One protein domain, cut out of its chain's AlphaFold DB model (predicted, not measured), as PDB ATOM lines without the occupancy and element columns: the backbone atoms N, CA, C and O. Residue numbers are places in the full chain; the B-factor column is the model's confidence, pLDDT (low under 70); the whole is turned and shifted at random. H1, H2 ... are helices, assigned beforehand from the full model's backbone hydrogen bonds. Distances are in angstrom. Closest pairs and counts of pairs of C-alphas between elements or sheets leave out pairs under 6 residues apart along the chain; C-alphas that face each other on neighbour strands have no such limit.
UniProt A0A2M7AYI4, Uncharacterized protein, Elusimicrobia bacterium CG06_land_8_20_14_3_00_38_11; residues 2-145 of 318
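This is residues 2 to 145 of the 318 residues of an uncharacterized protein of Elusimicrobia bacterium CG06_land_8_20_14_3_00_38_11 (UniProt A0A2M7AYI4). One long helix, H2, makes the length: H1 folds back along its first part as a hairpin arm, and H3, H4, H5 and H6 gather into a head at its other end. The 144 printed residues hold six named helices, H1 to H6 in chain order, and no named strand: all helix. The whole is loose, with a radius of gyration of the C-alphas of 19.9 A, spanning 62 by 36 by 31 A.

Start at H2, residues 21 to 60; its residues 24 to 32 touch H1, residues 2 to 16, the closest C-alphas, of Leu 15 and Ala 24, being 5.3 A apart. H2, H3, residues 65 to 76, and H5, residues 100 to 116, form a bundle, three helices that touch one another; H3 and H5 only just touch, with 3 pairs of C-alphas within 8 A, the closest being Leu 69 and Val 104 at 6.9 A. Residues 45 to 60 of H2 touch H6, residues 122 to 144, the same way at a steep tilt of 46 degrees, closest at C-alphas Ile 48 and Ile 132, 6.4 A. Residues 87 to 91 of H4, residues 81 to 92, touch H5, closest at C-alphas Phe 91 and Leu 107, 6.5 A. In H1 to H6 every O i to N i+4 pair is within hydrogen-bond range.

Find C-alpha 21 at (18.988, 8.940, -2.698); H2 runs 56.6 A to C-alpha 60 at (-24.049, -26.869, 5.929). H6 runs 31.2 A.

The C-alphas farthest apart, of Trp 20 and Gly 62, are 62.7 A apart. The printed part has no cut and no long link; pLDDT is under 70 at residues 95, 96 and 145.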
ATOM      1  N   ILE A   2      -3.398   4.827   3.229       90.94
ATOM      2  CA  ILE A   2      -2.564   5.760   4.023       90.94
ATOM      3  C   ILE A   2      -1.431   5.045   4.780       90.94
ATOM      4  O   ILE A   2      -0.277   5.430   4.649       90.94
ATOM      5  N   ILE A   3      -1.739   3.954   5.495       92.38
ATOM      6  CA  ILE A   3      -0.731   3.165   6.232       92.38
ATOM      7  C   ILE A   3       0.387   2.679   5.301       92.38
ATOM      8  O   ILE A   3       1.559   2.771   5.641       92.38
ATOM      9  N   MET A   4       0.034   2.211   4.103       92.12
ATOM     10  CA  MET A   4       1.008   1.732   3.121       92.12
ATOM     11  C   MET A   4       1.950   2.855   2.676       92.12
ATOM     12  O   MET A   4       3.156   2.648   2.658       92.12
ATOM     13  N   LEU A   5       1.419   4.050   2.394       94.50
ATOM     14  CA  LEU A   5       2.240   5.210   2.035       94.50
ATOM     15  C   LEU A   5       3.191   5.604   3.172       94.50
ATOM     16  O   LEU A   5       4.369   5.836   2.918       94.50
ATOM     17  N   ILE A   6       2.711   5.614   4.420       97.25
ATOM     18  CA  ILE A   6       3.542   5.906   5.598       97.25
ATOM     19  C   ILE A   6       4.694   4.899   5.711       97.25
ATOM     20  O   ILE A   6       5.843   5.301   5.894       97.25
ATOM     21  N   VAL A   7       4.415   3.600   5.557       95.88
ATOM     22  CA  VAL A   7       5.457   2.564   5.635       95.88
ATOM     23  C   VAL A   7       6.453   2.688   4.480       95.88
ATOM     24  O   VAL A   7       7.655   2.605   4.709       95.88
ATOM     25  N   THR A   8       5.999   2.955   3.252       96.06
ATOM     26  CA  THR A   8       6.895   3.194   2.110       96.06
ATOM     27  C   THR A   8       7.810   4.397   2.339       96.06
ATOM     28  O   THR A   8       8.999   4.320   2.036       96.06
ATOM     29  N   ILE A   9       7.292   5.490   2.911       97.38
ATOM     30  CA  ILE A   9       8.090   6.674   3.252       97.38
ATOM     31  C   ILE A   9       9.150   6.323   4.310       97.38
ATOM     32  O   ILE A   9      10.314   6.693   4.159       97.38
ATOM     33  N   ALA A  10       8.790   5.559   5.345       97.44
ATOM     34  CA  ALA A  10       9.742   5.102   6.360       97.44
ATOM     35  C   ALA A  10      10.845   4.201   5.769       97.44
ATOM     36  O   ALA A  10      12.022   4.365   6.094       97.44
ATOM     37  N   VAL A  11      10.485   3.287   4.859       97.12
ATOM     38  CA  VAL A  11      11.446   2.449   4.121       97.12
ATOM     39  C   VAL A  11      12.389   3.312   3.284       97.12
ATOM     40  O   VAL A  11      13.596   3.091   3.324       97.12
ATOM     41  N   PHE A  12      11.873   4.328   2.585       97.81
ATOM     42  CA  PHE A  12      12.698   5.260   1.815       97.81
ATOM     43  C   PHE A  12      13.749   5.952   2.692       97.81
ATOM     44  O   PHE A  12      14.940   5.847   2.402       97.81
ATOM     45  N   PHE A  13      13.337   6.589   3.796       98.00
ATOM     46  CA  PHE A  13      14.273   7.271   4.699       98.00
ATOM     47  C   PHE A  13      15.296   6.308   5.314       98.00
ATOM     48  O   PHE A  13      16.474   6.644   5.421       98.00
ATOM     49  N   THR A  14      14.882   5.082   5.632       97.56
ATOM     50  CA  THR A  14      15.798   4.050   6.137       97.56
ATOM     51  C   THR A  14      16.844   3.666   5.085       97.56
ATOM     52  O   THR A  14      18.027   3.576   5.400       97.56
ATOM     53  N   LEU A  15      16.446   3.497   3.819       97.56
ATOM     54  CA  LEU A  15      17.362   3.165   2.721       97.56
ATOM     55  C   LEU A  15      18.351   4.296   2.412       97.56
ATOM     56  O   LEU A  15      19.504   4.013   2.090       97.56
ATOM     57  N   THR A  16      17.947   5.565   2.551       97.50
ATOM     58  CA  THR A  16      18.849   6.709   2.300       97.50
ATOM     59  C   THR A  16      20.060   6.771   3.235       97.50
ATOM     60  O   THR A  16      21.044   7.418   2.892       97.50
ATOM     61  N   ALA A  17      20.033   6.069   4.374       97.44
ATOM     62  CA  ALA A  17      21.194   5.952   5.256       97.44
ATOM     63  C   ALA A  17      22.296   5.024   4.701       97.44
ATOM     64  O   ALA A  17      23.439   5.107   5.142       97.44
ATOM     65  N   PHE A  18      21.968   4.146   3.744       97.75
ATOM     66  CA  PHE A  18      22.872   3.102   3.240       97.75
ATOM     67  C   PHE A  18      23.203   3.236   1.751       97.75
ATOM     68  O   PHE A  18      24.255   2.773   1.313       97.75
ATOM     69  N   VAL A  19      22.313   3.838   0.957       97.12
ATOM     70  CA  VAL A  19      22.475   3.981  -0.498       97.12
ATOM     71  C   VAL A  19      22.166   5.401  -0.967       97.12
ATOM     72  O   VAL A  19      21.521   6.184  -0.273       97.12
ATOM     73  N   TRP A  20      22.599   5.730  -2.186       97.81
ATOM     74  CA  TRP A  20      22.333   7.024  -2.821       97.81
ATOM     75  C   TRP A  20      20.826   7.285  -2.944       97.81
ATOM     76  O   TRP A  20      20.056   6.375  -3.254       97.81
ATOM     77  N   THR A  21      20.407   8.542  -2.774       96.69
ATOM     78  CA  THR A  21      18.988   8.940  -2.698       96.69
ATOM     79  C   THR A  21      18.145   8.443  -3.874       96.69
ATOM     80  O   THR A  21      17.040   7.949  -3.665       96.69
ATOM     81  N   TRP A  22      18.665   8.505  -5.104       97.50
ATOM     82  CA  TRP A  22      17.949   8.020  -6.292       97.50
ATOM     83  C   TRP A  22      17.747   6.498  -6.290       97.50
ATOM     84  O   TRP A  22      16.688   6.022  -6.693       97.50
ATOM     85  N   ILE A  23      18.721   5.733  -5.780       97.19
ATOM     86  CA  ILE A  23      18.609   4.274  -5.629       97.19
ATOM     87  C   ILE A  23      17.590   3.942  -4.531       97.19
ATOM     88  O   ILE A  23      16.726   3.094  -4.740       97.19
ATOM     89  N   ALA A  24      17.637   4.644  -3.392       97.44
ATOM     90  CA  ALA A  24      16.657   4.484  -2.316       97.44
ATOM     91  C   ALA A  24      15.226   4.775  -2.799       97.44
ATOM     92  O   ALA A  24      14.308   4.017  -2.486       97.44
ATOM     93  N   LEU A  25      15.039   5.836  -3.595       97.38
ATOM     94  CA  LEU A  25      13.743   6.194  -4.173       97.38
ATOM     95  C   LEU A  25      13.225   5.091  -5.099       97.38
ATOM     96  O   LEU A  25      12.082   4.659  -4.961       97.38
ATOM     97  N   PHE A  26      14.073   4.606  -6.007       97.69
ATOM     98  CA  PHE A  26      13.720   3.521  -6.917       97.69
ATOM     99  C   PHE A  26      13.305   2.249  -6.161       97.69
ATOM    100  O   PHE A  26      12.251   1.678  -6.442       97.69
ATOM    101  N   LEU A  27      14.079   1.838  -5.149       97.44
ATOM    102  CA  LEU A  27      13.760   0.672  -4.321       97.44
ATOM    103  C   LEU A  27      12.468   0.855  -3.514       97.44
ATOM    104  O   LEU A  27      11.675  -0.081  -3.417       97.44
ATOM    105  N   ALA A  28      12.213   2.051  -2.976       97.38
ATOM    106  CA  ALA A  28      10.974   2.347  -2.260       97.38
ATOM    107  C   ALA A  28       9.743   2.291  -3.183       97.38
ATOM    108  O   ALA A  28       8.700   1.769  -2.785       97.38
ATOM    109  N   ILE A  29       9.866   2.762  -4.430       97.00
ATOM    110  CA  ILE A  29       8.807   2.643  -5.444       97.00
ATOM    111  C   ILE A  29       8.564   1.172  -5.793       97.00
ATOM    112  O   ILE A  29       7.415   0.733  -5.792       97.00
ATOM    113  N   LEU A  30       9.620   0.385  -6.033       97.25
ATOM    114  CA  LEU A  30       9.481  -1.054  -6.284       97.25
ATOM    115  C   LEU A  30       8.807  -1.776  -5.114       97.25
ATOM    116  O   LEU A  30       7.931  -2.612  -5.330       97.25
ATOM    117  N   PHE A  31       9.171  -1.426  -3.881       96.31
ATOM    118  CA  PHE A  31       8.543  -1.955  -2.677       96.31
ATOM    119  C   PHE A  31       7.053  -1.602  -2.601       96.31
ATOM    120  O   PHE A  31       6.229  -2.479  -2.348       96.31
ATOM    121  N   LEU A  32       6.689  -0.344  -2.873       96.38
ATOM    122  CA  LEU A  32       5.292   0.090  -2.915       96.38
ATOM    123  C   LEU A  32       4.496  -0.675  -3.976       96.38
ATOM    124  O   LEU A  32       3.401  -1.149  -3.685       96.38
ATOM    125  N   ILE A  33       5.052  -0.838  -5.180       95.56
ATOM    126  CA  ILE A  33       4.426  -1.605  -6.265       95.56
ATOM    127  C   ILE A  33       4.239  -3.066  -5.840       95.56
ATOM    128  O   ILE A  33       3.140  -3.604  -5.964       95.56
ATOM    129  N   ALA A  34       5.275  -3.703  -5.291       93.94
ATOM    130  CA  ALA A  34       5.201  -5.084  -4.821       93.94
ATOM    131  C   ALA A  34       4.144  -5.256  -3.717       93.94
ATOM    132  O   ALA A  34       3.367  -6.213  -3.751       93.94
ATOM    133  N   TRP A  35       4.055  -4.311  -2.777       93.62
ATOM    134  CA  TRP A  35       3.033  -4.325  -1.733       93.62
ATOM    135  C   TRP A  35       1.634  -4.132  -2.320       93.62
ATOM    136  O   TRP A  35       0.726  -4.899  -2.005       93.62
ATOM    137  N   LEU A  36       1.438  -3.156  -3.210       91.38
ATOM    138  CA  LEU A  36       0.157  -2.945  -3.888       91.38
ATOM    139  C   LEU A  36      -0.307  -4.218  -4.602       91.38
ATOM    140  O   LEU A  36      -1.445  -4.641  -4.408       91.38
ATOM    141  N   LEU A  37       0.587  -4.877  -5.344       89.06
ATOM    142  CA  LEU A  37       0.301  -6.146  -6.016       89.06
ATOM    143  C   LEU A  37      -0.030  -7.270  -5.026       89.06
ATOM    144  O   LEU A  37      -0.961  -8.045  -5.261       89.06
ATOM    145  N   PHE A  38       0.692  -7.355  -3.905       89.50
ATOM    146  CA  PHE A  38       0.427  -8.340  -2.858       89.50
ATOM    147  C   PHE A  38      -0.945  -8.130  -2.209       89.50
ATOM    148  O   PHE A  38      -1.725  -9.074  -2.108       89.50
ATOM    149  N   ASN A  39      -1.272  -6.894  -1.827       86.81
ATOM    150  CA  ASN A  39      -2.558  -6.559  -1.220       86.81
ATOM    151  C   ASN A  39      -3.715  -6.735  -2.199       86.81
ATOM    152  O   ASN A  39      -4.765  -7.229  -1.799       86.81
ATOM    153  N   TYR A  40      -3.525  -6.387  -3.473       86.06
ATOM    154  CA  TYR A  40      -4.520  -6.643  -4.508       86.06
ATOM    155  C   TYR A  40      -4.787  -8.146  -4.645       86.06
ATOM    156  O   TYR A  40      -5.931  -8.593  -4.603       86.06
ATOM    157  N   ARG A  41      -3.727  -8.964  -4.708       85.12
ATOM    158  CA  ARG A  41      -3.853 -10.426  -4.772       85.12
ATOM    159  C   ARG A  41      -4.521 -11.008  -3.521       85.12
ATOM    160  O   ARG A  41      -5.383 -11.876  -3.649       85.12
ATOM    161  N   ALA A  42      -4.135 -10.543  -2.335       84.00
ATOM    162  CA  ALA A  42      -4.715 -10.977  -1.067       84.00
ATOM    163  C   ALA A  42      -6.194 -10.572  -0.951       84.00
ATOM    164  O   ALA A  42      -7.009 -11.384  -0.518       84.00
ATOM    165  N   GLY A  43      -6.550  -9.366  -1.401       87.75
ATOM    166  CA  GLY A  43      -7.928  -8.878  -1.451       87.75
ATOM    167  C   GLY A  43      -8.802  -9.718  -2.375       87.75
ATOM    168  O   GLY A  43      -9.866 -10.171  -1.966       87.75
ATOM    169  N   THR A  44      -8.314 -10.019  -3.578       89.81
ATOM    170  CA  THR A  44      -9.023 -10.839  -4.569       89.81
ATOM    171  C   THR A  44      -9.271 -12.269  -4.085       89.81
ATOM    172  O   THR A  44     -10.404 -12.748  -4.101       89.81
ATOM    173  N   ILE A  45      -8.229 -12.953  -3.598       93.00
ATOM    174  CA  ILE A  45      -8.357 -14.327  -3.084       93.00
ATOM    175  C   ILE A  45      -9.206 -14.349  -1.807       93.00
ATOM    176  O   ILE A  45     -10.020 -15.252  -1.616       93.00
ATOM    177  N   GLY A  46      -9.041 -13.349  -0.937       94.06
ATOM    178  CA  GLY A  46      -9.844 -13.187   0.271       94.06
ATOM    179  C   GLY A  46     -11.326 -13.009  -0.045       94.06
ATOM    180  O   GLY A  46     -12.161 -13.658   0.584       94.06
ATOM    181  N   LEU A  47     -11.652 -12.206  -1.063       95.62
ATOM    182  CA  LEU A  47     -13.021 -11.988  -1.517       95.62
ATOM    183  C   LEU A  47     -13.658 -13.294  -2.003       95.62
ATOM    184  O   LEU A  47     -14.706 -13.676  -1.482       95.62
ATOM    185  N   ILE A  48     -13.000 -14.015  -2.918       96.94
ATOM    186  CA  ILE A  48     -13.473 -15.313  -3.429       96.94
ATOM    187  C   ILE A  48     -13.725 -16.287  -2.271       96.94
ATOM    188  O   ILE A  48     -14.826 -16.818  -2.118       96.94
ATOM    189  N   ASN A  49     -12.718 -16.481  -1.412       95.81
ATOM    190  CA  ASN A  49     -12.802 -17.440  -0.315       95.81
ATOM    191  C   ASN A  49     -13.876 -17.065   0.710       95.81
ATOM    192  O   ASN A  49     -14.546 -17.947   1.239       95.81
ATOM    193  N   SER A  50     -14.055 -15.779   1.013       96.00
ATOM    194  CA  SER A  50     -15.072 -15.345   1.977       96.00
ATOM    195  C   SER A  50     -16.495 -15.644   1.497       96.00
ATOM    196  O   SER A  50     -17.281 -16.193   2.270       96.00
ATOM    197  N   ASN A  51     -16.799 -15.382   0.220       98.00
ATOM    198  CA  ASN A  51     -18.121 -15.634  -0.357       98.00
ATOM    199  C   ASN A  51     -18.402 -17.136  -0.501       98.00
ATOM    200  O   ASN A  51     -19.447 -17.605  -0.057       98.00
ATOM    201  N   LEU A  52     -17.441 -17.918  -1.012       97.50
ATOM    202  CA  LEU A  52     -17.577 -19.379  -1.065       97.50
ATOM    203  C   LEU A  52     -17.759 -19.978   0.334       97.50
ATOM    204  O   LEU A  52     -18.597 -20.852   0.538       97.50
ATOM    205  N   ARG A  53     -17.029 -19.481   1.339       94.69
ATOM    206  CA  ARG A  53     -17.201 -19.943   2.721       94.69
ATOM    207  C   ARG A  53     -18.601 -19.638   3.238       94.69
ATOM    208  O   ARG A  53     -19.174 -20.501   3.894       94.69
ATOM    209  N   ALA A  54     -19.135 -18.447   2.971       95.75
ATOM    210  CA  ALA A  54     -20.497 -18.095   3.357       95.75
ATOM    211  C   ALA A  54     -21.519 -19.057   2.730       95.75
ATOM    212  O   ALA A  54     -22.394 -19.541   3.446       95.75
ATOM    213  N   TYR A  55     -21.338 -19.404   1.450       96.56
ATOM    214  CA  TYR A  55     -22.175 -20.375   0.746       96.56
ATOM    215  C   TYR A  55     -22.156 -21.746   1.423       96.56
ATOM    216  O   TYR A  55     -23.186 -22.252   1.866       96.56
ATOM    217  N   PHE A  56     -20.969 -22.337   1.579       93.31
ATOM    218  CA  PHE A  56     -20.853 -23.673   2.157       93.31
ATOM    219  C   PHE A  56     -21.287 -23.719   3.625       93.31
ATOM    220  O   PHE A  56     -21.852 -24.720   4.055       93.31
ATOM    221  N   VAL A  57     -21.085 -22.645   4.399       87.81
ATOM    222  CA  VAL A  57     -21.620 -22.548   5.767       87.81
ATOM    223  C   VAL A  57     -23.149 -22.547   5.750       87.81
ATOM    224  O   VAL A  57     -23.743 -23.289   6.531       87.81
ATOM    225  N   ALA A  58     -23.782 -21.784   4.856       90.00
ATOM    226  CA  ALA A  58     -25.234 -21.774   4.692       90.00
ATOM    227  C   ALA A  58     -25.772 -23.157   4.297       90.00
ATOM    228  O   ALA A  58     -26.618 -23.701   5.003       90.00
ATOM    229  N   ARG A  59     -25.203 -23.789   3.263       91.31
ATOM    230  CA  ARG A  59     -25.564 -25.165   2.867       91.31
ATOM    231  C   ARG A  59     -25.389 -26.152   4.011       91.31
ATOM    232  O   ARG A  59     -26.243 -26.997   4.253       91.31
ATOM    233  N   SER A  60     -24.313 -26.003   4.784       79.69
ATOM    234  CA  SER A  60     -24.049 -26.869   5.929       79.69
ATOM    235  C   SER A  60     -25.060 -26.715   7.069       79.69
ATOM    236  O   SER A  60     -25.159 -27.616   7.891       79.69
ATOM    237  N   ARG A  61     -25.808 -25.606   7.119       80.50
ATOM    238  CA  ARG A  61     -26.915 -25.364   8.059       80.50
ATOM    239  C   ARG A  61     -28.265 -25.866   7.530       80.50
ATOM    240  O   ARG A  61     -29.286 -25.600   8.151       80.50
ATOM    241  N   GLY A  62     -28.274 -26.565   6.395       80.25
ATOM    242  CA  GLY A  62     -29.483 -27.122   5.793       80.25
ATOM    243  C   GLY A  62     -30.273 -26.142   4.928       80.25
ATOM    244  O   GLY A  62     -31.346 -26.507   4.461       80.25
ATOM    245  N   LEU A  63     -29.756 -24.929   4.687       87.81
ATOM    246  CA  LEU A  63     -30.381 -23.994   3.748       87.81
ATOM    247  C   LEU A  63     -30.358 -24.616   2.355       87.81
ATOM    248  O   LEU A  63     -29.350 -25.223   1.964       87.81
ATOM    249  N   ASN A  64     -31.450 -24.461   1.608       93.25
ATOM    250  CA  ASN A  64     -31.472 -24.872   0.207       93.25
ATOM    251  C   ASN A  64     -30.522 -23.992  -0.632       93.25
ATOM    252  O   ASN A  64     -29.905 -23.054  -0.126       93.25
ATOM    253  N   GLU A  65     -30.340 -24.343  -1.901       95.06
ATOM    254  CA  GLU A  65     -29.418 -23.638  -2.794       95.06
ATOM    255  C   GLU A  65     -29.730 -22.136  -2.893       95.06
ATOM    256  O   GLU A  65     -28.853 -21.314  -2.629       95.06
ATOM    257  N   ASP A  66     -30.978 -21.771  -3.193       95.62
ATOM    258  CA  ASP A  66     -31.382 -20.373  -3.384       95.62
ATOM    259  C   ASP A  66     -31.236 -19.554  -2.091       95.62
ATOM    260  O   ASP A  66     -30.730 -18.429  -2.103       95.62
ATOM    261  N   GLU A  67     -31.598 -20.136  -0.945       95.81
ATOM    262  CA  GLU A  67     -31.397 -19.527   0.374       95.81
ATOM    263  C   GLU A  67     -29.913 -19.328   0.698       95.81
ATOM    264  O   GLU A  67     -29.534 -18.309   1.285       95.81
ATOM    265  N   ALA A  68     -29.059 -20.282   0.323       96.19
ATOM    266  CA  ALA A  68     -27.622 -20.189   0.529       96.19
ATOM    267  C   ALA A  68     -26.977 -19.132  -0.381       96.19
ATOM    268  O   ALA A  68     -26.114 -18.387   0.084       96.19
ATOM    269  N   LEU A  69     -27.417 -19.007  -1.637       97.19
ATOM    270  CA  LEU A  69     -26.985 -17.943  -2.551       97.19
ATOM    271  C   LEU A  69     -27.405 -16.561  -2.021       97.19
ATOM    272  O   LEU A  69     -26.566 -15.664  -1.897       97.19
ATOM    273  N   ALA A  70     -28.659 -16.410  -1.585       97.31
ATOM    274  CA  ALA A  70     -29.132 -15.184  -0.939       97.31
ATOM    275  C   ALA A  70     -28.341 -14.868   0.348       97.31
ATOM    276  O   ALA A  70     -28.015 -13.712   0.630       97.31
ATOM    277  N   TRP A  71     -27.973 -15.893   1.125       97.06
ATOM    278  CA  TRP A  71     -27.131 -15.732   2.312       97.06
ATOM    279  C   TRP A  71     -25.745 -15.172   1.976       97.06
ATOM    280  O   TRP A  71     -25.255 -14.307   2.706       97.06
ATOM    281  N   VAL A  72     -25.119 -15.602   0.874       98.06
ATOM    282  CA  VAL A  72     -23.830 -15.048   0.415       98.06
ATOM    283  C   VAL A  72     -23.950 -13.540   0.211       98.06
ATOM    284  O   VAL A  72     -23.180 -12.788   0.815       98.06
ATOM    285  N   ILE A  73     -24.960 -13.088  -0.541       98.00
ATOM    286  CA  ILE A  73     -25.183 -11.664  -0.838       98.00
ATOM    287  C   ILE A  73     -25.423 -10.871   0.452       98.00
ATOM    288  O   ILE A  73     -24.760  -9.858   0.698       98.00
ATOM    289  N   ARG A  74     -26.307 -11.359   1.335       97.69
ATOM    290  CA  ARG A  74     -26.591 -10.709   2.627       97.69
ATOM    291  C   ARG A  74     -25.361 -10.629   3.525       97.69
ATOM    292  O   ARG A  74     -25.157  -9.609   4.178       97.69
ATOM    293  N   SER A  75     -24.546 -11.682   3.556       96.62
ATOM    294  CA  SER A  75     -23.322 -11.721   4.360       96.62
ATOM    295  C   SER A  75     -22.256 -10.754   3.842       96.62
ATOM    296  O   SER A  75     -21.509 -10.182   4.637       96.62
ATOM    297  N   ARG A  76     -22.207 -10.531   2.522       97.12
ATOM    298  CA  ARG A  76     -21.281  -9.591   1.891       97.12
ATOM    299  C   ARG A  76     -21.698  -8.137   2.112       97.12
ATOM    300  O   ARG A  76     -20.834  -7.293   2.345       97.12
ATOM    301  N   TYR A  77     -23.001  -7.857   2.076       97.31
ATOM    302  CA  TYR A  77     -23.566  -6.513   2.214       97.31
ATOM    303  C   TYR A  77     -24.560  -6.433   3.382       97.31
ATOM    304  O   TYR A  77     -25.757  -6.237   3.172       97.31
ATOM    305  N   PRO A  78     -24.094  -6.546   4.639       95.25
ATOM    306  CA  PRO A  78     -24.993  -6.588   5.792       95.25
ATOM    307  C   PRO A  78     -25.766  -5.279   6.010       95.25
ATOM    308  O   PRO A  78     -26.872  -5.308   6.543       95.25
ATOM    309  N   ILE A  79     -25.192  -4.141   5.599       96.81
ATOM    310  CA  ILE A  79     -25.720  -2.794   5.878       96.81
ATOM    311  C   ILE A  79     -26.361  -2.153   4.637       96.81
ATOM    312  O   ILE A  79     -27.286  -1.356   4.758       96.81
ATOM    313  N   SER A  80     -25.870  -2.466   3.436       97.50
ATOM    314  CA  SER A  80     -26.262  -1.752   2.217       97.50
ATOM    315  C   SER A  80     -27.329  -2.517   1.440       97.50
ATOM    316  O   SER A  80     -27.008  -3.382   0.629       97.50
ATOM    317  N   GLU A  81     -28.597  -2.165   1.667       97.38
ATOM    318  CA  GLU A  81     -29.733  -2.772   0.960       97.38
ATOM    319  C   GLU A  81     -29.668  -2.550  -0.550       97.38
ATOM    320  O   GLU A  81     -29.893  -3.470  -1.328       97.38
ATOM    321  N   GLN A  82     -29.273  -1.347  -0.966       97.81
ATOM    322  CA  GLN A  82     -29.112  -1.022  -2.377       97.81
ATOM    323  C   GLN A  82     -28.124  -1.972  -3.070       97.81
ATOM    324  O   GLN A  82     -28.450  -2.534  -4.110       97.81
ATOM    325  N   LYS A  83     -26.951  -2.217  -2.465       97.31
ATOM    326  CA  LYS A  83     -25.963  -3.156  -3.014       97.31
ATOM    327  C   LYS A  83     -26.500  -4.585  -3.097       97.31
ATOM    328  O   LYS A  83     -26.191  -5.286  -4.056       97.31
ATOM    329  N   ARG A  84     -27.295  -5.019  -2.107       97.75
ATOM    330  CA  ARG A  84     -27.942  -6.341  -2.134       97.75
ATOM    331  C   ARG A  84     -28.862  -6.463  -3.338       97.75
ATOM    332  O   ARG A  84     -28.657  -7.366  -4.137       97.75
ATOM    333  N   MET A  85     -29.782  -5.512  -3.502       97.38
ATOM    334  CA  MET A  85     -30.728  -5.508  -4.617       97.38
ATOM    335  C   MET A  85     -30.021  -5.436  -5.974       97.38
ATOM    336  O   MET A  85     -30.413  -6.131  -6.902       97.38
ATOM    337  N   GLU A  86     -28.968  -4.624  -6.109       96.94
ATOM    338  CA  GLU A  86     -28.204  -4.532  -7.360       96.94
ATOM    339  C   GLU A  86     -27.555  -5.873  -7.731       96.94
ATOM    340  O   GLU A  86     -27.698  -6.325  -8.866       96.94
ATOM    341  N   VAL A  87     -26.897  -6.546  -6.781       96.50
ATOM    342  CA  VAL A  87     -26.276  -7.858  -7.029       96.50
ATOM    343  C   VAL A  87     -27.324  -8.954  -7.243       96.50
ATOM    344  O   VAL A  87     -27.141  -9.788  -8.124       96.50
ATOM    345  N   GLU A  88     -28.433  -8.945  -6.498       96.06
ATOM    346  CA  GLU A  88     -29.549  -9.886  -6.683       96.06
ATOM    347  C   GLU A  88     -30.200  -9.739  -8.062       96.06
ATOM    348  O   GLU A  88     -30.446 -10.742  -8.731       96.06
ATOM    349  N   ASN A  89     -30.426  -8.507  -8.523       95.56
ATOM    350  CA  ASN A  89     -30.986  -8.238  -9.848       95.56
ATOM    351  C   ASN A  89     -30.031  -8.660 -10.969       95.56
ATOM    352  O   ASN A  89     -30.475  -9.253 -11.950       95.56
ATOM    353  N   LEU A  90     -28.728  -8.388 -10.821       94.12
ATOM    354  CA  LEU A  90     -27.713  -8.849 -11.775       94.12
ATOM    355  C   LEU A  90     -27.675 -10.379 -11.847       94.12
ATOM    356  O   LEU A  90     -27.635 -10.934 -12.940       94.12
ATOM    357  N   PHE A  91     -27.741 -11.052 -10.697       94.88
ATOM    358  CA  PHE A  91     -27.699 -12.509 -10.622       94.88
ATOM    359  C   PHE A  91     -28.979 -13.177 -11.145       94.88
ATOM    360  O   PHE A  91     -28.910 -14.209 -11.802       94.88
ATOM    361  N   SER A  92     -30.146 -12.573 -10.910       91.88
ATOM    362  CA  SER A  92     -31.440 -13.107 -11.370       91.88
ATOM    363  C   SER A  92     -31.633 -13.013 -12.888       91.88
ATOM    364  O   SER A  92     -32.494 -13.695 -13.434       91.88
ATOM    365  N   GLY A  93     -30.863 -12.154 -13.564       84.62
ATOM    366  CA  GLY A  93     -30.899 -11.991 -15.018       84.62
ATOM    367  C   GLY A  93     -30.135 -13.066 -15.802       84.62
ATOM    368  O   GLY A  93     -30.257 -13.111 -17.024       84.62
ATOM    369  N   GLU A  94     -29.353 -13.920 -15.134       79.44
ATOM    370  CA  GLU A  94     -28.708 -15.080 -15.757       79.44
ATOM    371  C   GLU A  94     -29.706 -16.249 -15.830       79.44
ATOM    372  O   GLU A  94     -29.921 -16.978 -14.861       79.44
ATOM    373  N   GLU A  95     -30.356 -16.414 -16.986       61.84
ATOM    374  CA  GLU A  95     -31.216 -17.570 -17.258       61.84
ATOM    375  C   GLU A  95     -30.403 -18.882 -17.294       61.84
ATOM    376  O   GLU A  95     -29.379 -18.987 -17.968       61.84
ATOM    377  N   SER A  96     -30.914 -19.880 -16.559       64.94
ATOM    378  CA  SER A  96     -30.594 -21.318 -16.605       64.94
ATOM    379  C   SER A  96     -29.110 -21.703 -16.633       64.94
ATOM    380  O   SER A  96     -28.633 -22.314 -17.589       64.94
ATOM    381  N   LEU A  97     -28.381 -21.430 -15.550       83.81
ATOM    382  CA  LEU A  97     -27.227 -22.273 -15.234       83.81
ATOM    383  C   LEU A  97     -27.745 -23.620 -14.719       83.81
ATOM    384  O   LEU A  97     -28.498 -23.669 -13.745       83.81
ATOM    385  N   ASP A  98     -27.345 -24.696 -15.392       84.50
ATOM    386  CA  ASP A  98     -27.898 -26.040 -15.189       84.50
ATOM    387  C   ASP A  98     -27.409 -26.702 -13.890       84.50
ATOM    388  O   ASP A  98     -27.959 -27.720 -13.461       84.50
ATOM    389  N   SER A  99     -26.376 -26.145 -13.246       94.44
ATOM    390  CA  SER A  99     -25.775 -26.720 -12.041       94.44
ATOM    391  C   SER A  99     -25.632 -25.734 -10.876       94.44
ATOM    392  O   SER A  99     -25.234 -24.579 -11.050       94.44
ATOM    393  N   GLU A 100     -25.865 -26.239  -9.652       94.50
ATOM    394  CA  GLU A 100     -25.606 -25.536  -8.378       94.50
ATOM    395  C   GLU A 100     -24.175 -24.970  -8.345       94.50
ATOM    396  O   GLU A 100     -23.929 -23.837  -7.932       94.50
ATOM    397  N   GLU A 101     -23.214 -25.749  -8.843       96.19
ATOM    398  CA  GLU A 101     -21.808 -25.365  -8.913       96.19
ATOM    399  C   GLU A 101     -21.577 -24.122  -9.780       96.19
ATOM    400  O   GLU A 101     -20.898 -23.186  -9.346       96.19
ATOM    401  N   GLU A 102     -22.137 -24.083 -10.987       95.75
ATOM    402  CA  GLU A 102     -22.005 -22.931 -11.880       95.75
ATOM    403  C   GLU A 102     -22.696 -21.697 -11.307       95.75
ATOM    404  O   GLU A 102     -22.108 -20.615 -11.336       95.75
ATOM    405  N   ARG A 103     -23.880 -21.857 -10.699       96.06
ATOM    406  CA  ARG A 103     -24.611 -20.760 -10.046       96.06
ATOM    407  C   ARG A 103     -23.793 -20.114  -8.933       96.06
ATOM    408  O   ARG A 103     -23.658 -18.891  -8.887       96.06
ATOM    409  N   VAL A 104     -23.167 -20.919  -8.075       97.19
ATOM    410  CA  VAL A 104     -22.302 -20.420  -6.994       97.19
ATOM    411  C   VAL A 104     -21.080 -19.695  -7.548       97.19
ATOM    412  O   VAL A 104     -20.742 -18.604  -7.083       97.19
ATOM    413  N   LYS A 105     -20.396 -20.285  -8.535       97.25
ATOM    414  CA  LYS A 105     -19.206 -19.672  -9.140       97.25
ATOM    415  C   LYS A 105     -19.550 -18.365  -9.851       97.25
ATOM    416  O   LYS A 105     -18.802 -17.398  -9.694       97.25
ATOM    417  N   SER A 106     -20.675 -18.327 -10.569       96.62
ATOM    418  CA  SER A 106     -21.154 -17.126 -11.251       96.62
ATOM    419  C   SER A 106     -21.473 -16.018 -10.250       96.62
ATOM    420  O   SER A 106     -20.931 -14.921 -10.365       96.62
ATOM    421  N   LEU A 107     -22.204 -16.322  -9.167       97.44
ATOM    422  CA  LEU A 107     -22.480 -15.347  -8.106       97.44
ATOM    423  C   LEU A 107     -21.191 -14.761  -7.510       97.44
ATOM    424  O   LEU A 107     -21.065 -13.548  -7.333       97.44
ATOM    425  N   VAL A 108     -20.205 -15.610  -7.207       97.50
ATOM    426  CA  VAL A 108     -18.917 -15.161  -6.657       97.50
ATOM    427  C   VAL A 108     -18.162 -14.281  -7.656       97.50
ATOM    428  O   VAL A 108     -17.558 -13.283  -7.253       97.50
ATOM    429  N   PHE A 109     -18.210 -14.613  -8.949       96.81
ATOM    430  CA  PHE A 109     -17.618 -13.796 -10.004       96.81
ATOM    431  C   PHE A 109     -18.339 -12.450 -10.167       96.81
ATOM    432  O   PHE A 109     -17.675 -11.419 -10.260       96.81
ATOM    433  N   MET A 110     -19.672 -12.416 -10.111       95.94
ATOM    434  CA  MET A 110     -20.445 -11.170 -10.146       95.94
ATOM    435  C   MET A 110     -20.134 -10.268  -8.958       95.94
ATOM    436  O   MET A 110     -19.881  -9.081  -9.148       95.94
ATOM    437  N   ILE A 111     -20.080 -10.820  -7.740       96.50
ATOM    438  CA  ILE A 111     -19.676 -10.066  -6.544       96.50
ATOM    439  C   ILE A 111     -18.258  -9.510  -6.719       96.50
ATOM    440  O   ILE A 111     -17.993  -8.369  -6.340       96.50
ATOM    441  N   PHE A 112     -17.345 -10.288  -7.308       95.75
ATOM    442  CA  PHE A 112     -16.001  -9.813  -7.628       95.75
ATOM    443  C   PHE A 112     -16.034  -8.630  -8.607       95.75
ATOM    444  O   PHE A 112     -15.446  -7.591  -8.307       95.75
ATOM    445  N   CYS A 113     -16.750  -8.753  -9.726       95.00
ATOM    446  CA  CYS A 113     -16.891  -7.691 -10.725       95.00
ATOM    447  C   CYS A 113     -17.562  -6.437 -10.157       95.00
ATOM    448  O   CYS A 113     -17.169  -5.324 -10.489       95.00
ATOM    449  N   TYR A 114     -18.543  -6.601  -9.272       95.25
ATOM    450  CA  TYR A 114     -19.219  -5.488  -8.615       95.25
ATOM    451  C   TYR A 114     -18.277  -4.722  -7.671       95.25
ATOM    452  O   TYR A 114     -18.270  -3.494  -7.646       95.25
ATOM    453  N   GLU A 115     -17.438  -5.433  -6.910       93.88
ATOM    454  CA  GLU A 115     -16.573  -4.825  -5.890       93.88
ATOM    455  C   GLU A 115     -15.226  -4.323  -6.425       93.88
ATOM    456  O   GLU A 115     -14.648  -3.402  -5.850       93.88
ATOM    457  N   GLN A 116     -14.692  -4.944  -7.479       91.88
ATOM    458  CA  GLN A 116     -13.378  -4.617  -8.055       91.88
ATOM    459  C   GLN A 116     -13.466  -4.009  -9.461       91.88
ATOM    460  O   GLN A 116     -12.446  -3.594 -10.012       91.88
ATOM    461  N   GLY A 117     -14.667  -3.933 -10.034       92.12
ATOM    462  CA  GLY A 117     -14.879  -3.604 -11.438       92.12
ATOM    463  C   GLY A 117     -14.706  -4.817 -12.354       92.12
ATOM    464  O   GLY A 117     -14.166  -5.860 -11.976       92.12
ATOM    465  N   THR A 118     -15.173  -4.675 -13.593       89.44
ATOM    466  CA  THR A 118     -15.018  -5.709 -14.618       89.44
ATOM    467  C   THR A 118     -13.533  -5.924 -14.924       89.44
ATOM    468  O   THR A 118     -12.812  -4.947 -15.152       89.44
ATOM    469  N   PRO A 119     -13.057  -7.183 -14.970       88.31
ATOM    470  CA  PRO A 119     -11.736  -7.507 -15.482       88.31
ATOM    471  C   PRO A 119     -11.410  -6.775 -16.792       88.31
ATOM    472  O   PRO A 119     -12.213  -6.810 -17.723       88.31
ATOM    473  N   PRO A 120     -10.220  -6.165 -16.916       86.00
ATOM    474  CA  PRO A 120      -9.878  -5.377 -18.099       86.00
ATOM    475  C   PRO A 120      -9.618  -6.242 -19.337       86.00
ATOM    476  O   PRO A 120      -9.639  -5.738 -20.457       86.00
ATOM    477  N   THR A 121      -9.325  -7.534 -19.153       93.19
ATOM    478  CA  THR A 121      -8.982  -8.455 -20.239       93.19
ATOM    479  C   THR A 121      -9.658  -9.811 -20.072       93.19
ATOM    480  O   THR A 121      -9.956 -10.267 -18.961       93.19
ATOM    481  N   PHE A 122      -9.852 -10.498 -21.200       93.38
ATOM    482  CA  PHE A 122     -10.351 -11.871 -21.224       93.38
ATOM    483  C   PHE A 122      -9.426 -12.833 -20.463       93.38
ATOM    484  O   PHE A 122      -9.896 -13.656 -19.683       93.38
ATOM    485  N   GLU A 123      -8.106 -12.686 -20.604       94.75
ATOM    486  CA  GLU A 123      -7.130 -13.507 -19.873       94.75
ATOM    487  C   GLU A 123      -7.256 -13.351 -18.352       94.75
ATOM    488  O   GLU A 123      -7.189 -14.336 -17.613       94.75
ATOM    489  N   PHE A 124      -7.478 -12.123 -17.868       90.62
ATOM    490  CA  PHE A 124      -7.706 -11.887 -16.446       90.62
ATOM    491  C   PHE A 124      -9.011 -12.541 -15.987       90.62
ATOM    492  O   PHE A 124      -9.035 -13.170 -14.930       90.62
ATOM    493  N   THR A 125     -10.067 -12.447 -16.799       93.62
ATOM    494  CA  THR A 125     -11.352 -13.118 -16.546       93.62
ATOM    495  C   THR A 125     -11.167 -14.626 -16.398       93.62
ATOM    496  O   THR A 125     -11.562 -15.189 -15.382       93.62
ATOM    497  N   GLN A 126     -10.477 -15.274 -17.340       96.06
ATOM    498  CA  GLN A 126     -10.208 -16.714 -17.281       96.06
ATOM    499  C   GLN A 126      -9.407 -17.097 -16.038       96.06
ATOM    500  O   GLN A 126      -9.785 -18.009 -15.308       96.06
ATOM    501  N   LYS A 127      -8.348 -16.343 -15.721       94.38
ATOM    502  CA  LYS A 127      -7.548 -16.573 -14.512       94.38
ATOM    503  C   LYS A 127      -8.382 -16.458 -13.234       94.38
ATOM    504  O   LYS A 127      -8.161 -17.215 -12.289       94.38
ATOM    505  N   MET A 128      -9.318 -15.515 -13.195       94.19
ATOM    506  CA  MET A 128     -10.244 -15.341 -12.079       94.19
ATOM    507  C   MET A 128     -11.215 -16.511 -11.955       94.19
ATOM    508  O   MET A 128     -11.356 -17.050 -10.859       94.19
ATOM    509  N   LEU A 129     -11.809 -16.953 -13.064       95.75
ATOM    510  CA  LEU A 129     -12.684 -18.125 -13.095       95.75
ATOM    511  C   LEU A 129     -11.943 -19.390 -12.647       95.75
ATOM    512  O   LEU A 129     -12.455 -20.118 -11.803       95.75
ATOM    513  N   THR A 130     -10.698 -19.604 -13.090       96.81
ATOM    514  CA  THR A 130      -9.858 -20.711 -12.601       96.81
ATOM    515  C   THR A 130      -9.628 -20.629 -11.091       96.81
ATOM    516  O   THR A 130      -9.672 -21.641 -10.400       96.81
ATOM    517  N   LYS A 131      -9.398 -19.432 -10.536       96.38
ATOM    518  CA  LYS A 131      -9.204 -19.271  -9.085       96.38
ATOM    519  C   LYS A 131     -10.479 -19.511  -8.286       96.38
ATOM    520  O   LYS A 131     -10.400 -20.061  -7.188       96.38
ATOM    521  N   ILE A 132     -11.628 -19.113  -8.825       97.12
ATOM    522  CA  ILE A 132     -12.937 -19.421  -8.247       97.12
ATOM    523  C   ILE A 132     -13.180 -20.931  -8.282       97.12
ATOM    524  O   ILE A 132     -13.574 -21.490  -7.263       97.12
ATOM    525  N   ASP A 133     -12.873 -21.595  -9.396       97.38
ATOM    526  CA  ASP A 133     -12.977 -23.047  -9.541       97.38
ATOM    527  C   ASP A 133     -12.089 -23.799  -8.536       97.38
ATOM    528  O   ASP A 133     -12.590 -24.602  -7.751       97.38
ATOM    529  N   GLU A 134     -10.795 -23.471  -8.460       96.69
ATOM    530  CA  GLU A 134      -9.860 -24.064  -7.492       96.69
ATOM    531  C   GLU A 134     -10.360 -23.912  -6.042       96.69
ATOM    532  O   GLU A 134     -10.312 -24.859  -5.244       96.69
ATOM    533  N   ALA A 135     -10.842 -22.714  -5.691       96.38
ATOM    534  CA  ALA A 135     -11.373 -22.420  -4.367       96.38
ATOM    535  C   ALA A 135     -12.674 -23.190  -4.101       96.38
ATOM    536  O   ALA A 135     -12.830 -23.768  -3.023       96.38
ATOM    537  N   TYR A 136     -13.569 -23.264  -5.090       96.69
ATOM    538  CA  TYR A 136     -14.798 -24.044  -5.013       96.69
ATOM    539  C   TYR A 136     -14.483 -25.523  -4.802       96.69
ATOM    540  O   TYR A 136     -14.977 -26.101  -3.847       96.69
ATOM    541  N   GLN A 137     -13.593 -26.127  -5.591       95.31
ATOM    542  CA  GLN A 137     -13.214 -27.537  -5.445       95.31
ATOM    543  C   GLN A 137     -12.527 -27.830  -4.102       95.31
ATOM    544  O   GLN A 137     -12.680 -28.910  -3.523       95.31
ATOM    545  N   SER A 138     -11.748 -26.882  -3.571       92.88
ATOM    546  CA  SER A 138     -11.168 -26.990  -2.228       92.88
ATOM    547  C   SER A 138     -12.245 -26.978  -1.139       92.88
ATOM    548  O   SER A 138     -12.231 -27.833  -0.249       92.88
ATOM    549  N   MET A 139     -13.198 -26.043  -1.217       92.31
ATOM    550  CA  MET A 139     -14.280 -25.941  -0.240       92.31
ATOM    551  C   MET A 139     -15.287 -27.072  -0.385       92.31
ATOM    552  O   MET A 139     -15.596 -27.704   0.615       92.31
ATOM    553  N   SER A 140     -15.710 -27.395  -1.605       91.56
ATOM    554  CA  SER A 140     -16.545 -28.549  -1.911       91.56
ATOM    555  C   SER A 140     -15.950 -29.771  -1.245       91.56
ATOM    556  O   SER A 140     -16.569 -30.257  -0.324       91.56
ATOM    557  N   ARG A 141     -14.695 -30.167  -1.501       85.75
ATOM    558  CA  ARG A 141     -14.079 -31.312  -0.792       85.75
ATOM    559  C   ARG A 141     -14.128 -31.209   0.733       85.75
ATOM    560  O   ARG A 141     -14.377 -32.211   1.398       85.75
ATOM    561  N   LYS A 142     -13.898 -30.017   1.291       83.38
ATOM    562  CA  LYS A 142     -13.951 -29.761   2.739       83.38
ATOM    563  C   LYS A 142     -15.363 -29.912   3.328       83.38
ATOM    564  O   LYS A 142     -15.473 -30.249   4.502       83.38
ATOM    565  N   TYR A 143     -16.407 -29.652   2.544       80.19
ATOM    566  CA  TYR A 143     -17.811 -29.683   2.970       80.19
ATOM    567  C   TYR A 143     -18.626 -30.858   2.376       80.19
ATOM    568  O   TYR A 143     -19.707 -31.142   2.882       80.19
ATOM    569  N   SER A 144     -18.116 -31.543   1.343       70.94
ATOM    570  CA  SER A 144     -18.727 -32.640   0.570       70.94
ATOM    571  C   SER A 144     -18.174 -34.009   0.936       70.94
ATOM    572  O   SER A 144     -18.862 -35.012   0.747       70.94
ATOM    573  N   THR A 145     -16.972 -34.083   1.531       56.00
ATOM    574  CA  THR A 145     -16.685 -35.234   2.388       56.00
ATOM    575  C   THR A 145     -17.789 -35.231   3.428       56.00
ATOM    576  O   THR A 145     -17.877 -34.271   4.191       56.00
TER     577      THR A 145